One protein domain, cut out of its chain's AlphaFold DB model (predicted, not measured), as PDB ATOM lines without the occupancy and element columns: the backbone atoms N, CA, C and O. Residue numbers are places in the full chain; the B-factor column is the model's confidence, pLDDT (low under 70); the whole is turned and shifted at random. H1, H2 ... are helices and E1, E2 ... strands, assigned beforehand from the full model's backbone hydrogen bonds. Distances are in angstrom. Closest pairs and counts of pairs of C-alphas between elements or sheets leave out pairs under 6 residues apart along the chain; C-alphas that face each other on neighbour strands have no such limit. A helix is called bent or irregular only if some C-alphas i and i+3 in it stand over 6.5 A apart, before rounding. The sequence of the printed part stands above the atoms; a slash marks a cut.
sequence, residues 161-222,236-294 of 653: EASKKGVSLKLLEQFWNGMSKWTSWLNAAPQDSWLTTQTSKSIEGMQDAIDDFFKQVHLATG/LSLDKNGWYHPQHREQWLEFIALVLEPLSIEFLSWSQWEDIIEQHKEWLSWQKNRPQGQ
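What this domain is: This is residues 161 to 222 and 236 to 294 of the 653 residues of an uncharacterized protein of Proteobacteria bacterium (UniProt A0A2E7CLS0). This is a long, loose assembly of helices: H1 makes one end as an arm, and H4 carries on the length beyond it. At the other end are the bent helix H2, H3 and a small sheet of strands E1 and E2: H3 packs on arm H2a, H4 follows directly on E2, and H4 comes close to both arms of H2 but stays apart from H3. The 121 printed residues, mostly helix, run H1 H2 E1 H3 E2 H4, and the two strands are antiparallel. The radius of gyration of the C-alphas is 19.8 A, and the spans are 63 by 26 by 25 A.

Where its parts are: Find C-alpha 169 at (49.282, 170.327, -0.236); from there H1 runs 27.6 A to residue 187, with a kink of 25 degrees near residue 180. H2, residues 197 to 221, was assigned as one helix by its hydrogen bonds but is bent: C-alphas 205 and 208 are 7.5 A apart. Its arms are H2a, residues 197 to 205, and H2b, residues 208 to 221. Next come E1, residues 237 to 239, H3, residues 249 to 260, and E2, residues 267 to 269. H4 runs 26.5 A from residue 270 to C-alpha 288 at (42.749, 151.578, 16.761).

How they stand to each other: H1 is close to but not clearly touching H4, at Trp 185 and Trp 286, their closest C-alphas, 7.3 A. H2a touches H3, closest at C-alphas 202 and 255, 5.4 A, at a steep tilt of 50 degrees. H2b and H4 are close but not clearly touching, closest at C-alphas 214 and 270, 6.9 A. Between E1 and E2, N 238 and O 268 are 2.8 A apart, within hydrogen-bond range. Every O i to N i+4 pair is within range in H2a, H2b, H3 and H4; in H1, 14 of 15 are.

The domain as a whole: Gly 166 and Gly 222 have the C-alphas farthest apart, 66.4 A. Residues 163 to 170 stand free. Residues 223 to 235 are not printed; C-alphas 222 and 236 are 12.5 A apart across the cut. No link printed whole is long. Confidence is under 70 at residues 161 to 165, 191 to 193, 218 to 222, 236 to 237 and 242 to 245.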
ATOM      1  N   GLU A 161      36.754 168.940   5.834       67.56
ATOM      2  CA  GLU A 161      37.367 170.263   6.023       67.56
ATOM      3  C   GLU A 161      37.758 170.954   4.702       67.56
ATOM      4  O   GLU A 161      37.756 172.185   4.628       67.56
ATOM      5  N   ALA A 162      38.026 170.189   3.639       66.62
ATOM      6  CA  ALA A 162      38.430 170.720   2.335       66.62
ATOM      7  C   ALA A 162      37.258 171.273   1.498       66.62
ATOM      8  O   ALA A 162      37.469 172.033   0.554       66.62
ATOM      9  N   SER A 163      36.013 170.930   1.851       62.44
ATOM     10  CA  SER A 163      34.814 171.203   1.038       62.44
ATOM     11  C   SER A 163      34.512 172.687   0.791       62.44
ATOM     12  O   SER A 163      33.909 173.021  -0.223       62.44
ATOM     13  N   LYS A 164      34.925 173.587   1.694       64.00
ATOM     14  CA  LYS A 164      34.663 175.039   1.581       64.00
ATOM     15  C   LYS A 164      35.884 175.873   1.216       64.00
ATOM     16  O   LYS A 164      35.734 177.018   0.812       64.00
ATOM     17  N   LYS A 165      37.079 175.338   1.450       67.44
ATOM     18  CA  LYS A 165      38.331 176.101   1.452       67.44
ATOM     19  C   LYS A 165      39.280 175.713   0.319       67.44
ATOM     20  O   LYS A 165      40.264 176.414   0.142       67.44
ATOM     21  N   GLY A 166      38.996 174.638  -0.419       80.88
ATOM     22  CA  GLY A 166      39.926 174.032  -1.374       80.88
ATOM     23  C   GLY A 166      40.853 173.010  -0.706       80.88
ATOM     24  O   GLY A 166      40.874 172.866   0.521       80.88
ATOM     25  N   VAL A 167      41.617 172.277  -1.515       84.44
ATOM     26  CA  VAL A 167      42.550 171.244  -1.039       84.44
ATOM     27  C   VAL A 167      43.944 171.848  -0.882       84.44
ATOM     28  O   VAL A 167      44.468 172.444  -1.817       84.44
ATOM     29  N   SER A 168      44.564 171.675   0.287       87.75
ATOM     30  CA  SER A 168      45.954 172.080   0.533       87.75
ATOM     31  C   SER A 168      46.941 170.958   0.204       87.75
ATOM     32  O   SER A 168      46.582 169.779   0.235       87.75
ATOM     33  N   LEU A 169      48.212 171.309  -0.019       86.56
ATOM     34  CA  LEU A 169      49.282 170.327  -0.236       86.56
ATOM     35  C   LEU A 169      49.403 169.339   0.938       86.56
ATOM     36  O   LEU A 169      49.526 168.136   0.731       86.56
ATOM     37  N   LYS A 170      49.243 169.821   2.177       87.06
ATOM     38  CA  LYS A 170      49.231 168.968   3.374       87.06
ATOM     39  C   LYS A 170      48.099 167.935   3.341       87.06
ATOM     40  O   LYS A 170      48.320 166.781   3.695       87.06
ATOM     41  N   LEU A 171      46.896 168.334   2.921       87.62
ATOM     42  CA  LEU A 171      45.758 167.416   2.792       87.62
ATOM     43  C   LEU A 171      45.966 166.412   1.654       87.62
ATOM     44  O   LEU A 171      45.619 165.245   1.813       87.62
ATOM     45  N   LEU A 172      46.573 166.835   0.538       88.12
ATOM     46  CA  LEU A 172      46.958 165.936  -0.551       88.12
ATOM     47  C   LEU A 172      47.929 164.851  -0.057       88.12
ATOM     48  O   LEU A 172      47.718 163.672  -0.327       88.12
ATOM     49  N   GLU A 173      48.964 165.224   0.698       87.94
ATOM     50  CA  GLU A 173      49.939 164.275   1.250       87.94
ATOM     51  C   GLU A 173      49.326 163.354   2.310       87.94
ATOM     52  O   GLU A 173      49.603 162.152   2.332       87.94
ATOM     53  N   GLN A 174      48.454 163.889   3.172       88.69
ATOM     54  CA  GLN A 174      47.700 163.093   4.142       88.69
ATOM     55  C   GLN A 174      46.782 162.084   3.453       88.69
ATOM     56  O   GLN A 174      46.732 160.928   3.874       88.69
ATOM     57  N   PHE A 175      46.102 162.488   2.379       89.56
ATOM     58  CA  PHE A 175      45.309 161.588   1.553       89.56
ATOM     59  C   PHE A 175      46.193 160.510   0.920       89.56
ATOM     60  O   PHE A 175      45.907 159.325   1.060       89.56
ATOM     61  N   TRP A 176      47.307 160.894   0.298       88.00
ATOM     62  CA  TRP A 176      48.176 159.946  -0.399       88.00
ATOM     63  C   TRP A 176      48.762 158.882   0.533       88.00
ATOM     64  O   TRP A 176      48.674 157.684   0.260       88.00
ATOM     65  N   ASN A 177      49.266 159.303   1.694       87.00
ATOM     66  CA  ASN A 177      49.748 158.388   2.727       87.00
ATOM     67  C   ASN A 177      48.606 157.566   3.345       87.00
ATOM     68  O   ASN A 177      48.787 156.391   3.669       87.00
ATOM     69  N   GLY A 178      47.428 158.173   3.500       87.56
ATOM     70  CA  GLY A 178      46.233 157.538   4.044       87.56
ATOM     71  C   GLY A 178      45.683 156.413   3.168       87.56
ATOM     72  O   GLY A 178      45.232 155.416   3.719       87.56
ATOM     73  N   MET A 179      45.798 156.510   1.837       86.62
ATOM     74  CA  MET A 179      45.330 155.474   0.906       86.62
ATOM     75  C   MET A 179      45.995 154.117   1.162       86.62
ATOM     76  O   MET A 179      45.304 153.111   1.294       86.62
ATOM     77  N   SER A 180      47.328 154.090   1.284       84.19
ATOM     78  CA  SER A 180      48.077 152.852   1.562       84.19
ATOM     79  C   SER A 180      47.762 152.276   2.946       84.19
ATOM     80  O   SER A 180      47.603 151.067   3.112       84.19
ATOM     81  N   LYS A 181      47.599 153.150   3.947       87.12
ATOM     82  CA  LYS A 181      47.199 152.746   5.298       87.12
ATOM     83  C   LYS A 181      45.790 152.165   5.302       87.12
ATOM     84  O   LYS A 181      45.576 151.129   5.915       87.12
ATOM     85  N   TRP A 182      44.859 152.778   4.578       87.69
ATOM     86  CA  TRP A 182      43.478 152.320   4.452       87.69
ATOM     87  C   TRP A 182      43.375 150.951   3.785       87.69
ATOM     88  O   TRP A 182      42.703 150.067   4.315       87.69
ATOM     89  N   THR A 183      44.084 150.734   2.676       84.50
ATOM     90  CA  THR A 183      44.095 149.428   2.002       84.50
ATOM     91  C   THR A 183      44.749 148.354   2.870       84.50
ATOM     92  O   THR A 183      44.209 147.256   2.980       84.50
ATOM     93  N   SER A 184      45.857 148.671   3.552       85.69
ATOM     94  CA  SER A 184      46.493 147.739   4.495       85.69
ATOM     95  C   SER A 184      45.595 147.403   5.690       85.69
ATOM     96  O   SER A 184      45.516 146.245   6.084       85.69
ATOM     97  N   TRP A 185      44.864 148.389   6.216       88.56
ATOM     98  CA  TRP A 185      43.926 148.219   7.319       88.56
ATOM     99  C   TRP A 185      42.738 147.344   6.911       88.56
ATOM    100  O   TRP A 185      42.407 146.410   7.631       88.56
ATOM    101  N   LEU A 186      42.153 147.563   5.728       85.19
ATOM    102  CA  LEU A 186      41.080 146.709   5.209       85.19
ATOM    103  C   LEU A 186      41.536 145.264   4.972       85.19
ATOM    104  O   LEU A 186      40.795 144.338   5.280       85.19
ATOM    105  N   ASN A 187      42.750 145.060   4.458       83.88
ATOM    106  CA  ASN A 187      43.290 143.716   4.231       83.88
ATOM    107  C   ASN A 187      43.656 142.989   5.536       83.88
ATOM    108  O   ASN A 187      43.652 141.763   5.565       83.88
ATOM    109  N   ALA A 188      43.977 143.734   6.597       84.25
ATOM    110  CA  ALA A 188      44.246 143.209   7.933       84.25
ATOM    111  C   ALA A 188      42.972 143.017   8.777       84.25
ATOM    112  O   ALA A 188      43.076 142.696   9.960       84.25
ATOM    113  N   ALA A 189      41.784 143.248   8.204       82.06
ATOM    114  CA  ALA A 189      40.525 143.009   8.894       82.06
ATOM    115  C   ALA A 189      40.371 141.508   9.210       82.06
ATOM    116  O   ALA A 189      40.596 140.683   8.318       82.06
ATOM    117  N   PRO A 190      39.966 141.135  10.437       78.00
ATOM    118  CA  PRO A 190      39.660 139.745  10.755       78.00
ATOM    119  C   PRO A 190      38.534 139.245   9.832       78.00
ATOM    120  O   PRO A 190      37.456 139.844   9.793       78.00
ATOM    121  N   GLN A 191      38.782 138.190   9.045       61.88
ATOM    122  CA  GLN A 191      37.755 137.610   8.167       61.88
ATOM    123  C   GLN A 191      36.639 136.969   9.004       61.88
ATOM    124  O   GLN A 191      36.913 136.406  10.059       61.88
ATOM    125  N   ASP A 192      35.387 137.087   8.546       59.97
ATOM    126  CA  ASP A 192      34.187 136.554   9.219       59.97
ATOM    127  C   ASP A 192      33.989 137.034  10.672       59.97
ATOM    128  O   ASP A 192      33.468 136.321  11.530       59.97
ATOM    129  N   SER A 193      34.383 138.278  10.965       63.94
ATOM    130  CA  SER A 193      34.181 138.868  12.289       63.94
ATOM    131  C   SER A 193      32.714 139.242  12.523       63.94
ATOM    132  O   SER A 193      32.164 140.123  11.862       63.94
ATOM    133  N   TRP A 194      32.091 138.617  13.522       77.94
ATOM    134  CA  TRP A 194      30.779 139.002  14.059       77.94
ATOM    135  C   TRP A 194      30.829 140.326  14.855       77.94
ATOM    136  O   TRP A 194      29.795 140.836  15.291       77.94
ATOM    137  N   LEU A 195      32.023 140.906  15.038       79.94
ATOM    138  CA  LEU A 195      32.251 142.098  15.844       79.94
ATOM    139  C   LEU A 195      31.984 143.396  15.062       79.94
ATOM    140  O   LEU A 195      32.598 143.698  14.039       79.94
ATOM    141  N   THR A 196      31.097 144.222  15.610       83.38
ATOM    142  CA  THR A 196      30.794 145.588  15.179       83.38
ATOM    143  C   THR A 196      31.108 146.587  16.297       83.38
ATOM    144  O   THR A 196      31.320 146.231  17.454       83.38
ATOM    145  N   THR A 197      31.059 147.889  15.999       82.25
ATOM    146  CA  THR A 197      31.159 148.929  17.039       82.25
ATOM    147  C   THR A 197      30.093 148.810  18.129       82.25
ATOM    148  O   THR A 197      30.337 149.253  19.248       82.25
ATOM    149  N   GLN A 198      28.922 148.237  17.823       83.50
ATOM    150  CA  GLN A 198      27.861 148.030  18.810       83.50
ATOM    151  C   GLN A 198      28.170 146.820  19.703       83.50
ATOM    152  O   GLN A 198      28.078 146.930  20.923       83.50
ATOM    153  N   THR A 199      28.614 145.698  19.122       85.50
ATOM    154  CA  THR A 199      28.985 144.505  19.903       85.50
ATOM    155  C   THR A 199      30.199 144.781  20.791       85.50
ATOM    156  O   THR A 199      30.193 144.385  21.948       85.50
ATOM    157  N   SER A 200      31.194 145.539  20.309       85.56
ATOM    158  CA  SER A 200      32.369 145.934  21.103       85.56
ATOM    159  C   SER A 200      31.988 146.706  22.365       85.56
ATOM    160  O   SER A 200      32.485 146.400  23.441       85.56
ATOM    161  N   LYS A 201      31.083 147.690  22.251       87.31
ATOM    162  CA  LYS A 201      30.598 148.458  23.410       87.31
ATOM    163  C   LYS A 201      29.831 147.586  24.398       87.31
ATOM    164  O   LYS A 201      29.924 147.798  25.601       87.31
ATOM    165  N   SER A 202      29.067 146.626  23.882       86.94
ATOM    166  CA  SER A 202      28.316 145.685  24.706       86.94
ATOM    167  C   SER A 202      29.242 144.737  25.482       86.94
ATOM    168  O   SER A 202      29.017 144.516  26.669       86.94
ATOM    169  N   ILE A 203      30.328 144.261  24.855       86.81
ATOM    170  CA  ILE A 203      31.377 143.464  25.513       86.81
ATOM    171  C   ILE A 203      32.081 144.296  26.594       86.81
ATOM    172  O   ILE A 203      32.124 143.862  27.739       86.81
ATOM    173  N   GLU A 204      32.552 145.508  26.274       87.81
ATOM    174  CA  GLU A 204      33.210 146.408  27.242       87.81
ATOM    175  C   GLU A 204      32.317 146.716  28.454       87.81
ATOM    176  O   GLU A 204      32.792 146.725  29.586       87.81
ATOM    177  N   GLY A 205      31.015 146.939  28.236       85.69
ATOM    178  CA  GLY A 205      30.063 147.247  29.306       85.69
ATOM    179  C   GLY A 205      29.769 146.077  30.250       85.69
ATOM    180  O   GLY A 205      29.383 146.310  31.394       85.69
ATOM    181  N   MET A 206      29.954 144.838  29.788       88.19
ATOM    182  CA  MET A 206      29.708 143.628  30.578       88.19
ATOM    183  C   MET A 206      30.982 142.945  31.078       88.19
ATOM    184  O   MET A 206      30.889 142.050  31.920       88.19
ATOM    185  N   GLN A 207      32.155 143.361  30.594       88.50
ATOM    186  CA  GLN A 207      33.409 142.654  30.824       88.50
ATOM    187  C   GLN A 207      33.733 142.499  32.313       88.50
ATOM    188  O   GLN A 207      33.916 141.376  32.773       88.50
ATOM    189  N   ASP A 208      33.713 143.596  33.076       86.12
ATOM    190  CA  ASP A 208      34.035 143.575  34.509       86.12
ATOM    191  C   ASP A 208      33.086 142.663  35.304       86.12
ATOM    192  O   ASP A 208      33.520 141.907  36.172       86.12
ATOM    193  N   ALA A 209      31.789 142.690  34.983       85.69
ATOM    194  CA  ALA A 209      30.773 141.912  35.689       85.69
ATOM    195  C   ALA A 209      30.869 140.405  35.396       85.69
ATOM    196  O   ALA A 209      30.663 139.587  36.298       85.69
ATOM    197  N   ILE A 210      31.183 140.030  34.151       84.62
ATOM    198  CA  ILE A 210      31.382 138.631  33.750       84.62
ATOM    199  C   ILE A 210      32.722 138.110  34.297       84.62
ATOM    200  O   ILE A 210      32.768 137.009  34.852       84.62
ATOM    201  N   ASP A 211      33.787 138.915  34.233       84.88
ATOM    202  CA  ASP A 211      35.090 138.591  34.820       84.88
ATOM    203  C   ASP A 211      34.977 138.384  36.336       84.88
ATOM    204  O   ASP A 211      35.515 137.415  36.870       84.88
ATOM    205  N   ASP A 212      34.253 139.252  37.046       83.69
ATOM    206  CA  ASP A 212      34.032 139.118  38.487       83.69
ATOM    207  C   ASP A 212      33.180 137.897  38.843       83.69
ATOM    208  O   ASP A 212      33.479 137.220  39.831       83.69
ATOM    209  N   PHE A 213      32.178 137.551  38.027       81.75
ATOM    210  CA  PHE A 213      31.430 136.303  38.187       81.75
ATOM    211  C   PHE A 213      32.360 135.089  38.095       81.75
ATOM    212  O   PHE A 213      32.383 134.260  39.008       81.75
ATOM    213  N   PHE A 214      33.177 134.991  37.044       80.38
ATOM    214  CA  PHE A 214      34.087 133.858  36.884       80.38
ATOM    215  C   PHE A 214      35.218 133.847  37.921       80.38
ATOM    216  O   PHE A 214      35.580 132.767  38.390       80.38
ATOM    217  N   LYS A 215      35.714 135.009  38.377       80.31
ATOM    218  CA  LYS A 215      36.631 135.099  39.530       80.31
ATOM    219  C   LYS A 215      35.988 134.537  40.797       80.31
ATOM    220  O   LYS A 215      36.636 133.780  41.512       80.31
ATOM    221  N   GLN A 216      34.727 134.875  41.077       75.81
ATOM    222  CA  GLN A 216      33.999 134.357  42.242       75.81
ATOM    223  C   GLN A 216      33.753 132.849  42.139       75.81
ATOM    224  O   GLN A 216      33.947 132.140  43.124       75.81
ATOM    225  N   VAL A 217      33.399 132.337  40.956       73.50
ATOM    226  CA  VAL A 217      33.253 130.890  40.708       73.50
ATOM    227  C   VAL A 217      34.593 130.158  40.872       73.50
ATOM    228  O   VAL A 217      34.645 129.088  41.482       73.50
ATOM    229  N   HIS A 218      35.694 130.742  40.395       68.12
ATOM    230  CA  HIS A 218      37.041 130.192  40.556       68.12
ATOM    231  C   HIS A 218      37.491 130.184  42.029       68.12
ATOM    232  O   HIS A 218      38.002 129.179  42.517       68.12
ATOM    233  N   LEU A 219      37.228 131.265  42.772       67.25
ATOM    234  CA  LEU A 219      37.494 131.352  44.214       67.25
ATOM    235  C   LEU A 219      36.628 130.382  45.032       67.25
ATOM    236  O   LEU A 219      37.100 129.839  46.022       67.25
ATOM    237  N   ALA A 220      35.380 130.139  44.620       63.22
ATOM    238  CA  ALA A 220      34.476 129.204  45.289       63.22
ATOM    239  C   ALA A 220      34.811 127.726  45.011       63.22
ATOM    240  O   ALA A 220      34.436 126.852  45.791       63.22
ATOM    241  N   THR A 221      35.503 127.432  43.905       61.66
ATOM    242  CA  THR A 221      35.946 126.074  43.539       61.66
ATOM    243  C   THR A 221      37.362 125.747  44.037       61.66
ATOM    244  O   THR A 221      37.719 124.571  44.093       61.66
ATOM    245  N   GLY A 222      38.138 126.755  44.458       50.31
ATOM    246  CA  GLY A 222      39.426 126.609  45.141       50.31
ATOM    247  C   GLY A 222      39.286 126.557  46.667       50.31
ATOM    248  O   GLY A 222      39.034 127.572  47.303       50.31
ATOM    249  N   LEU A 236      30.683 125.497  35.944       62.91
ATOM    250  CA  LEU A 236      31.652 126.429  35.348       62.91
ATOM    251  C   LEU A 236      31.088 127.288  34.199       62.91
ATOM    252  O   LEU A 236      31.868 127.928  33.497       62.91
ATOM    253  N   SER A 237      29.766 127.310  33.979       66.88
ATOM    254  CA  SER A 237      29.145 128.062  32.874       66.88
ATOM    255  C   SER A 237      27.993 128.960  33.328       66.88
ATOM    256  O   SER A 237      27.151 128.545  34.123       66.88
ATOM    257  N   LEU A 238      27.943 130.179  32.796       76.19
ATOM    258  CA  LEU A 238      26.924 131.193  33.047       76.19
ATOM    259  C   LEU A 238      25.728 130.971  32.105       76.19
ATOM    260  O   LEU A 238      25.871 131.027  30.887       76.19
ATOM    261  N   ASP A 239      24.547 130.707  32.668       77.88
ATOM    262  CA  ASP A 239      23.297 130.548  31.910       77.88
ATOM    263  C   ASP A 239      22.754 131.913  31.457       77.88
ATOM    264  O   ASP A 239      22.457 132.782  32.287       77.88
ATOM    265  N   LYS A 240      22.565 132.066  30.141       74.00
ATOM    266  CA  LYS A 240      21.960 133.238  29.496       74.00
ATOM    267  C   LYS A 240      20.645 133.678  30.159       74.00
ATOM    268  O   LYS A 240      20.412 134.877  30.306       74.00
ATOM    269  N   ASN A 241      19.795 132.736  30.574       72.75
ATOM    270  CA  ASN A 241      18.473 133.020  31.143       72.75
ATOM    271  C   ASN A 241      18.454 133.057  32.678       72.75
ATOM    272  O   ASN A 241      17.443 133.468  33.253       72.75
ATOM    273  N   GLY A 242      19.534 132.612  33.330       64.19
ATOM    274  CA  GLY A 242      19.629 132.466  34.785       64.19
ATOM    275  C   GLY A 242      20.381 133.596  35.492       64.19
ATOM    276  O   GLY A 242      20.106 133.874  36.661       64.19
ATOM    277  N   TRP A 243      21.314 134.271  34.812       66.31
ATOM    278  CA  TRP A 243      22.114 135.338  35.416       66.31
ATOM    279  C   TRP A 243      21.377 136.689  35.409       66.31
ATOM    280  O   TRP A 243      21.093 137.252  34.354       66.31
ATOM    281  N   TYR A 244      21.088 137.229  36.599       60.56
ATOM    282  CA  TYR A 244      20.483 138.557  36.774       60.56
ATOM    283  C   TYR A 244      21.211 139.353  37.859       60.56
ATOM    284  O   TYR A 244      20.824 139.331  39.028       60.56
ATOM    285  N   HIS A 245      22.240 140.110  37.477       67.00
ATOM    286  CA  HIS A 245      22.776 141.144  38.359       67.00
ATOM    287  C   HIS A 245      21.828 142.365  38.363       67.00
ATOM    288  O   HIS A 245      21.580 142.933  37.294       67.00
ATOM    289  N   PRO A 246      21.301 142.824  39.522       72.31
ATOM    290  CA  PRO A 246      20.276 143.876  39.576       72.31
ATOM    291  C   PRO A 246      20.670 145.197  38.903       72.31
ATOM    292  O   PRO A 246      19.803 145.917  38.416       72.31
ATOM    293  N   GLN A 247      21.968 145.511  38.867       78.94
ATOM    294  CA  GLN A 247      22.495 146.771  38.329       78.94
ATOM    295  C   GLN A 247      22.839 146.723  36.827       78.94
ATOM    296  O   GLN A 247      22.919 147.776  36.209       78.94
ATOM    297  N   HIS A 248      22.993 145.533  36.226       80.50
ATOM    298  CA  HIS A 248      23.440 145.366  34.827       80.50
ATOM    299  C   HIS A 248      22.358 144.774  33.911       80.50
ATOM    300  O   HIS A 248      22.647 144.318  32.810       80.50
ATOM    301  N   ARG A 249      21.091 144.767  34.344       80.69
ATOM    302  CA  ARG A 249      19.993 144.078  33.646       80.69
ATOM    303  C   ARG A 249      19.817 144.514  32.187       80.69
ATOM    304  O   ARG A 249      19.624 143.664  31.327       80.69
ATOM    305  N   GLU A 250      19.847 145.816  31.912       82.44
ATOM    306  CA  GLU A 250      19.663 146.342  30.551       82.44
ATOM    307  C   GLU A 250      20.855 146.001  29.647       82.44
ATOM    308  O   GLU A 250      20.666 145.514  28.535       82.44
ATOM    309  N   GLN A 251      22.076 146.167  30.162       85.25
ATOM    310  CA  GLN A 251      23.325 145.850  29.461       85.25
ATOM    311  C   GLN A 251      23.454 144.348  29.177       85.25
ATOM    312  O   GLN A 251      23.930 143.960  28.114       85.25
ATOM    313  N   TRP A 252      22.968 143.503  30.090       85.44
ATOM    314  CA  TRP A 252      22.941 142.054  29.917       85.44
ATOM    315  C   TRP A 252      22.000 141.619  28.795       85.44
ATOM    316  O   TRP A 252      22.370 140.785  27.977       85.44
ATOM    317  N   LEU A 253      20.806 142.212  28.706       85.12
ATOM    318  CA  LEU A 253      19.871 141.935  27.611       85.12
ATOM    319  C   LEU A 253      20.436 142.380  26.254       85.12
ATOM    320  O   LEU A 253      20.271 141.674  25.261       85.12
ATOM    321  N   GLU A 254      21.131 143.520  26.216       85.50
ATOM    322  CA  GLU A 254      21.827 143.986  25.012       85.50
ATOM    323  C   GLU A 254      22.984 143.046  24.630       85.50
ATOM    324  O   GLU A 254      23.100 142.659  23.468       85.50
ATOM    325  N   PHE A 255      23.781 142.597  25.603       86.88
ATOM    326  CA  PHE A 255      24.859 141.623  25.400       86.88
ATOM    327  C   PHE A 255      24.344 140.275  24.904       86.88
ATOM    328  O   PHE A 255      24.897 139.692  23.973       86.88
ATOM    329  N   ILE A 256      23.228 139.803  25.451       85.75
ATOM    330  CA  ILE A 256      22.557 138.602  24.967       85.75
ATOM    331  C   ILE A 256      22.195 138.738  23.486       85.75
ATOM    332  O   ILE A 256      22.548 137.865  22.694       85.75
ATOM    333  N   ALA A 257      21.501 139.816  23.121       86.25
ATOM    334  CA  ALA A 257      20.984 140.008  21.771       86.25
ATOM    335  C   ALA A 257      22.099 140.238  20.738       86.25
ATOM    336  O   ALA A 257      21.990 139.807  19.592       86.25
ATOM    337  N   LEU A 258      23.173 140.930  21.132       85.94
ATOM    338  CA  LEU A 258      24.250 141.332  20.228       85.94
ATOM    339  C   LEU A 258      25.429 140.353  20.181       85.94
ATOM    340  O   LEU A 258      26.145 140.344  19.184       85.94
ATOM    341  N   VAL A 259      25.657 139.563  21.233       84.69
ATOM    342  CA  VAL A 259      26.844 138.699  21.370       84.69
ATOM    343  C   VAL A 259      26.457 137.226  21.479       84.69
ATOM    344  O   VAL A 259      26.877 136.421  20.653       84.69
ATOM    345  N   LEU A 260      25.624 136.855  22.455       85.25
ATOM    346  CA  LEU A 260      25.335 135.438  22.728       85.25
ATOM    347  C   LEU A 260      24.373 134.803  21.709       85.25
ATOM    348  O   LEU A 260      24.555 133.644  21.344       85.25
ATOM    349  N   GLU A 261      23.367 135.541  21.226       85.12
ATOM    350  CA  GLU A 261      22.419 135.057  20.209       85.12
ATOM    351  C   GLU A 261      23.060 134.816  18.839       85.12
ATOM    352  O   GLU A 261      22.881 133.717  18.307       85.12
ATOM    353  N   PRO A 262      23.851 135.753  18.272       84.56
ATOM    354  CA  PRO A 262      24.540 135.525  17.002       84.56
ATOM    355  C   PRO A 262      25.540 134.364  17.055       84.56
ATOM    356  O   PRO A 262      25.723 133.671  16.058       84.56
ATOM    357  N   LEU A 263      26.149 134.122  18.221       84.25
ATOM    358  CA  LEU A 263      27.075 133.010  18.452       84.25
ATOM    359  C   LEU A 263      26.376 131.699  18.851       84.25
ATOM    360  O   LEU A 263      27.040 130.674  18.977       84.25
ATOM    361  N   SER A 264      25.048 131.708  19.027       85.06
ATOM    362  CA  SER A 264      24.251 130.551  19.469       85.06
ATOM    363  C   SER A 264      24.732 129.935  20.797       85.06
ATOM    364  O   SER A 264      24.738 128.714  20.959       85.06
ATOM    365  N   ILE A 265      25.141 130.773  21.758       83.88
ATOM    366  CA  ILE A 265      25.628 130.351  23.082       83.88
ATOM    367  C   ILE A 265      24.480 130.429  24.103       83.88
ATOM    368  O   ILE A 265      23.995 131.513  24.426       83.88
ATOM    369  N   GLU A 266      24.058 129.278  24.639       77.94
ATOM    370  CA  GLU A 266      23.060 129.199  25.724       77.94
ATOM    371  C   GLU A 266      23.706 129.214  27.122       77.94
ATOM    372  O   GLU A 266      23.202 129.870  28.034       77.94
ATOM    373  N   PHE A 267      24.857 128.552  27.269       80.81
ATOM    374  CA  PHE A 267      25.662 128.525  28.491       80.81
ATOM    375  C   PHE A 267      27.075 129.013  28.171       80.81
ATOM    376  O   PHE A 267      27.793 128.347  27.431       80.81
ATOM    377  N   LEU A 268      27.472 130.159  28.724       83.50
ATOM    378  CA  LEU A 268      28.783 130.767  28.504       83.50
ATOM    379  C   LEU A 268      29.814 130.148  29.459       83.50
ATOM    380  O   LEU A 268      29.719 130.343  30.669       83.50
ATOM    381  N   SER A 269      30.793 129.402  28.949       85.19
ATOM    382  CA  SER A 269      31.922 128.900  29.753       85.19
ATOM    383  C   SER A 269      33.055 129.928  29.874       85.19
ATOM    384  O   SER A 269      33.138 130.863  29.079       85.19
ATOM    385  N   TRP A 270      33.980 129.718  30.823       79.88
ATOM    386  CA  TRP A 270      35.203 130.529  30.912       79.88
ATOM    387  C   TRP A 270      36.021 130.502  29.613       79.88
ATOM    388  O   TRP A 270      36.439 131.551  29.145       79.88
ATOM    389  N   SER A 271      36.201 129.328  28.996       79.94
ATOM    390  CA  SER A 271      36.969 129.213  27.748       79.94
ATOM    391  C   SER A 271      36.318 129.982  26.596       79.94
ATOM    392  O   SER A 271      37.001 130.676  25.861       79.94
ATOM    393  N   GLN A 272      34.986 129.922  26.474       84.69
ATOM    394  CA  GLN A 272      34.248 130.677  25.456       84.69
ATOM    395  C   GLN A 272      34.306 132.185  25.712       84.69
ATOM    396  O   GLN A 272      34.357 132.972  24.770       84.69
ATOM    397  N   TRP A 273      34.283 132.596  26.979       86.88
ATOM    398  CA  TRP A 273      34.443 133.994  27.358       86.88
ATOM    399  C   TRP A 273      35.857 134.513  27.061       86.88
ATOM    400  O   TRP A 273      36.004 135.601  26.508       86.88
ATOM    401  N   GLU A 274      36.887 133.716  27.350       84.88
ATOM    402  CA  GLU A 274      38.285 134.020  27.031       84.88
ATOM    403  C   GLU A 274      38.496 134.157  25.513       84.88
ATOM    404  O   GLU A 274      39.061 135.161  25.077       84.88
ATOM    405  N   ASP A 275      37.920 133.250  24.716       86.06
ATOM    406  CA  ASP A 275      37.932 133.316  23.247       86.06
ATOM    407  C   ASP A 275      37.236 134.591  22.717       86.06
ATOM    408  O   ASP A 275      37.745 135.260  21.813       86.06
ATOM    409  N   ILE A 276      36.080 134.972  23.289       87.25
ATOM    410  CA  ILE A 276      35.359 136.210  22.928       87.25
ATOM    411  C   ILE A 276      36.219 137.444  23.226       87.25
ATOM    412  O   ILE A 276      36.296 138.359  22.401       87.25
ATOM    413  N   ILE A 277      36.876 137.479  24.387       88.38
ATOM    414  CA  ILE A 277      37.739 138.592  24.797       88.38
ATOM    415  C   ILE A 277      39.020 138.656  23.956       88.38
ATOM    416  O   ILE A 277      39.487 139.753  23.647       88.38
ATOM    417  N   GLU A 278      39.594 137.523  23.558       87.38
ATOM    418  CA  GLU A 278      40.758 137.484  22.668       87.38
ATOM    419  C   GLU A 278      40.413 138.043  21.278       87.38
ATOM    420  O   GLU A 278      41.065 138.986  20.820       87.38
ATOM    421  N   GLN A 279      39.309 137.589  20.671       87.00
ATOM    422  CA  GLN A 279      38.811 138.124  19.394       87.00
ATOM    423  C   GLN A 279      38.456 139.617  19.484       87.00
ATOM    424  O   GLN A 279      38.725 140.394  18.562       87.00
ATOM    425  N   HIS A 280      37.876 140.048  20.608       87.88
ATOM    426  CA  HIS A 280      37.561 141.452  20.869       87.88
ATOM    427  C   HIS A 280      38.822 142.319  20.978       87.88
ATOM    428  O   HIS A 280      38.874 143.395  20.378       87.88
ATOM    429  N   LYS A 281      39.877 141.839  21.652       86.69
ATOM    430  CA  LYS A 281      41.179 142.525  21.739       86.69
ATOM    431  C   LYS A 281      41.851 142.664  20.374       86.69
ATOM    432  O   LYS A 281      42.365 143.743  20.063       86.69
ATOM    433  N   GLU A 282      41.835 141.614  19.555       86.25
ATOM    434  CA  GLU A 282      42.356 141.663  18.185       86.25
ATOM    435  C   GLU A 282      41.603 142.702  17.345       86.25
ATOM    436  O   GLU A 282      42.228 143.579  16.737       86.25
ATOM    437  N   TRP A 283      40.267 142.690  17.397       87.12
ATOM    438  CA  TRP A 283      39.424 143.665  16.704       87.12
ATOM    439  C   TRP A 283      39.667 145.103  17.184       87.12
ATOM    440  O   TRP A 283      39.798 146.012  16.362       87.12
ATOM    441  N   LEU A 284      39.806 145.330  18.494       85.75
ATOM    442  CA  LEU A 284      40.140 146.644  19.054       85.75
ATOM    443  C   LEU A 284      41.514 147.135  18.585       85.75
ATOM    444  O   LEU A 284      41.675 148.316  18.262       85.75
ATOM    445  N   SER A 285      42.505 146.240  18.521       86.44
ATOM    446  CA  SER A 285      43.848 146.570  18.035       86.44
ATOM    447  C   SER A 285      43.835 146.979  16.558       86.44
ATOM    448  O   SER A 285      44.469 147.968  16.181       86.44
ATOM    449  N   TRP A 286      43.035 146.290  15.740       88.12
ATOM    450  CA  TRP A 286      42.785 146.635  14.347       88.12
ATOM    451  C   TRP A 286      42.052 147.978  14.230       88.12
ATOM    452  O   TRP A 286      42.533 148.883  13.547       88.12
ATOM    453  N   GLN A 287      40.951 148.170  14.960       86.81
ATOM    454  CA  GLN A 287      40.138 149.389  14.921       86.81
ATOM    455  C   GLN A 287      40.929 150.634  15.355       86.81
ATOM    456  O   GLN A 287      40.758 151.711  14.781       86.81
ATOM    457  N   LYS A 288      41.851 150.498  16.316       86.31
ATOM    458  CA  LYS A 288      42.749 151.578  16.761       86.31
ATOM    459  C   LYS A 288      43.700 152.059  15.659       86.31
ATOM    460  O   LYS A 288      44.068 153.231  15.641       86.31
ATOM    461  N   ASN A 289      44.075 151.175  14.735       85.94
ATOM    462  CA  ASN A 289      44.957 151.488  13.609       85.94
ATOM    463  C   ASN A 289      44.215 152.079  12.398       85.94
ATOM    464  O   ASN A 289      44.837 152.339  11.364       85.94
ATOM    465  N   ARG A 290      42.901 152.311  12.508       85.25
ATOM    466  CA  ARG A 290      42.092 152.880  11.431       85.25
ATOM    467  C   ARG A 290      42.581 154.292  11.064       85.25
ATOM    468  O   ARG A 290      42.680 155.152  11.943       85.25
ATOM    469  N   PRO A 291      42.875 154.574   9.781       84.75
ATOM    470  CA  PRO A 291      43.342 155.892   9.367       84.75
ATOM    471  C   PRO A 291      42.250 156.959   9.530       84.75
ATOM    472  O   PRO A 291      41.064 156.703   9.334       84.75
ATOM    473  N   GLN A 292      42.669 158.182   9.854       83.38
ATOM    474  CA  GLN A 292      41.774 159.333   9.996       83.38
ATOM    475  C   GLN A 292      41.154 159.720   8.644       83.38
ATOM    476  O   GLN A 292      41.868 159.816   7.646       83.38
ATOM    477  N   GLY A 293      39.842 159.977   8.623       82.12
ATOM    478  CA  GLY A 293      39.089 160.399   7.434       82.12
ATOM    479  C   GLY A 293      37.875 159.513   7.147       82.12
ATOM    480  O   GLY A 293      37.750 158.404   7.665       82.12
ATOM    481  N   GLN A 294      36.960 160.001   6.310       85.88
ATOM    482  CA  GLN A 294      35.743 159.285   5.902       85.88
ATOM    483  C   GLN A 294      36.016 158.349   4.714       85.88
ATOM    484  O   GLN A 294      35.376 158.445   3.667       85.88
TER     485      GLN A 294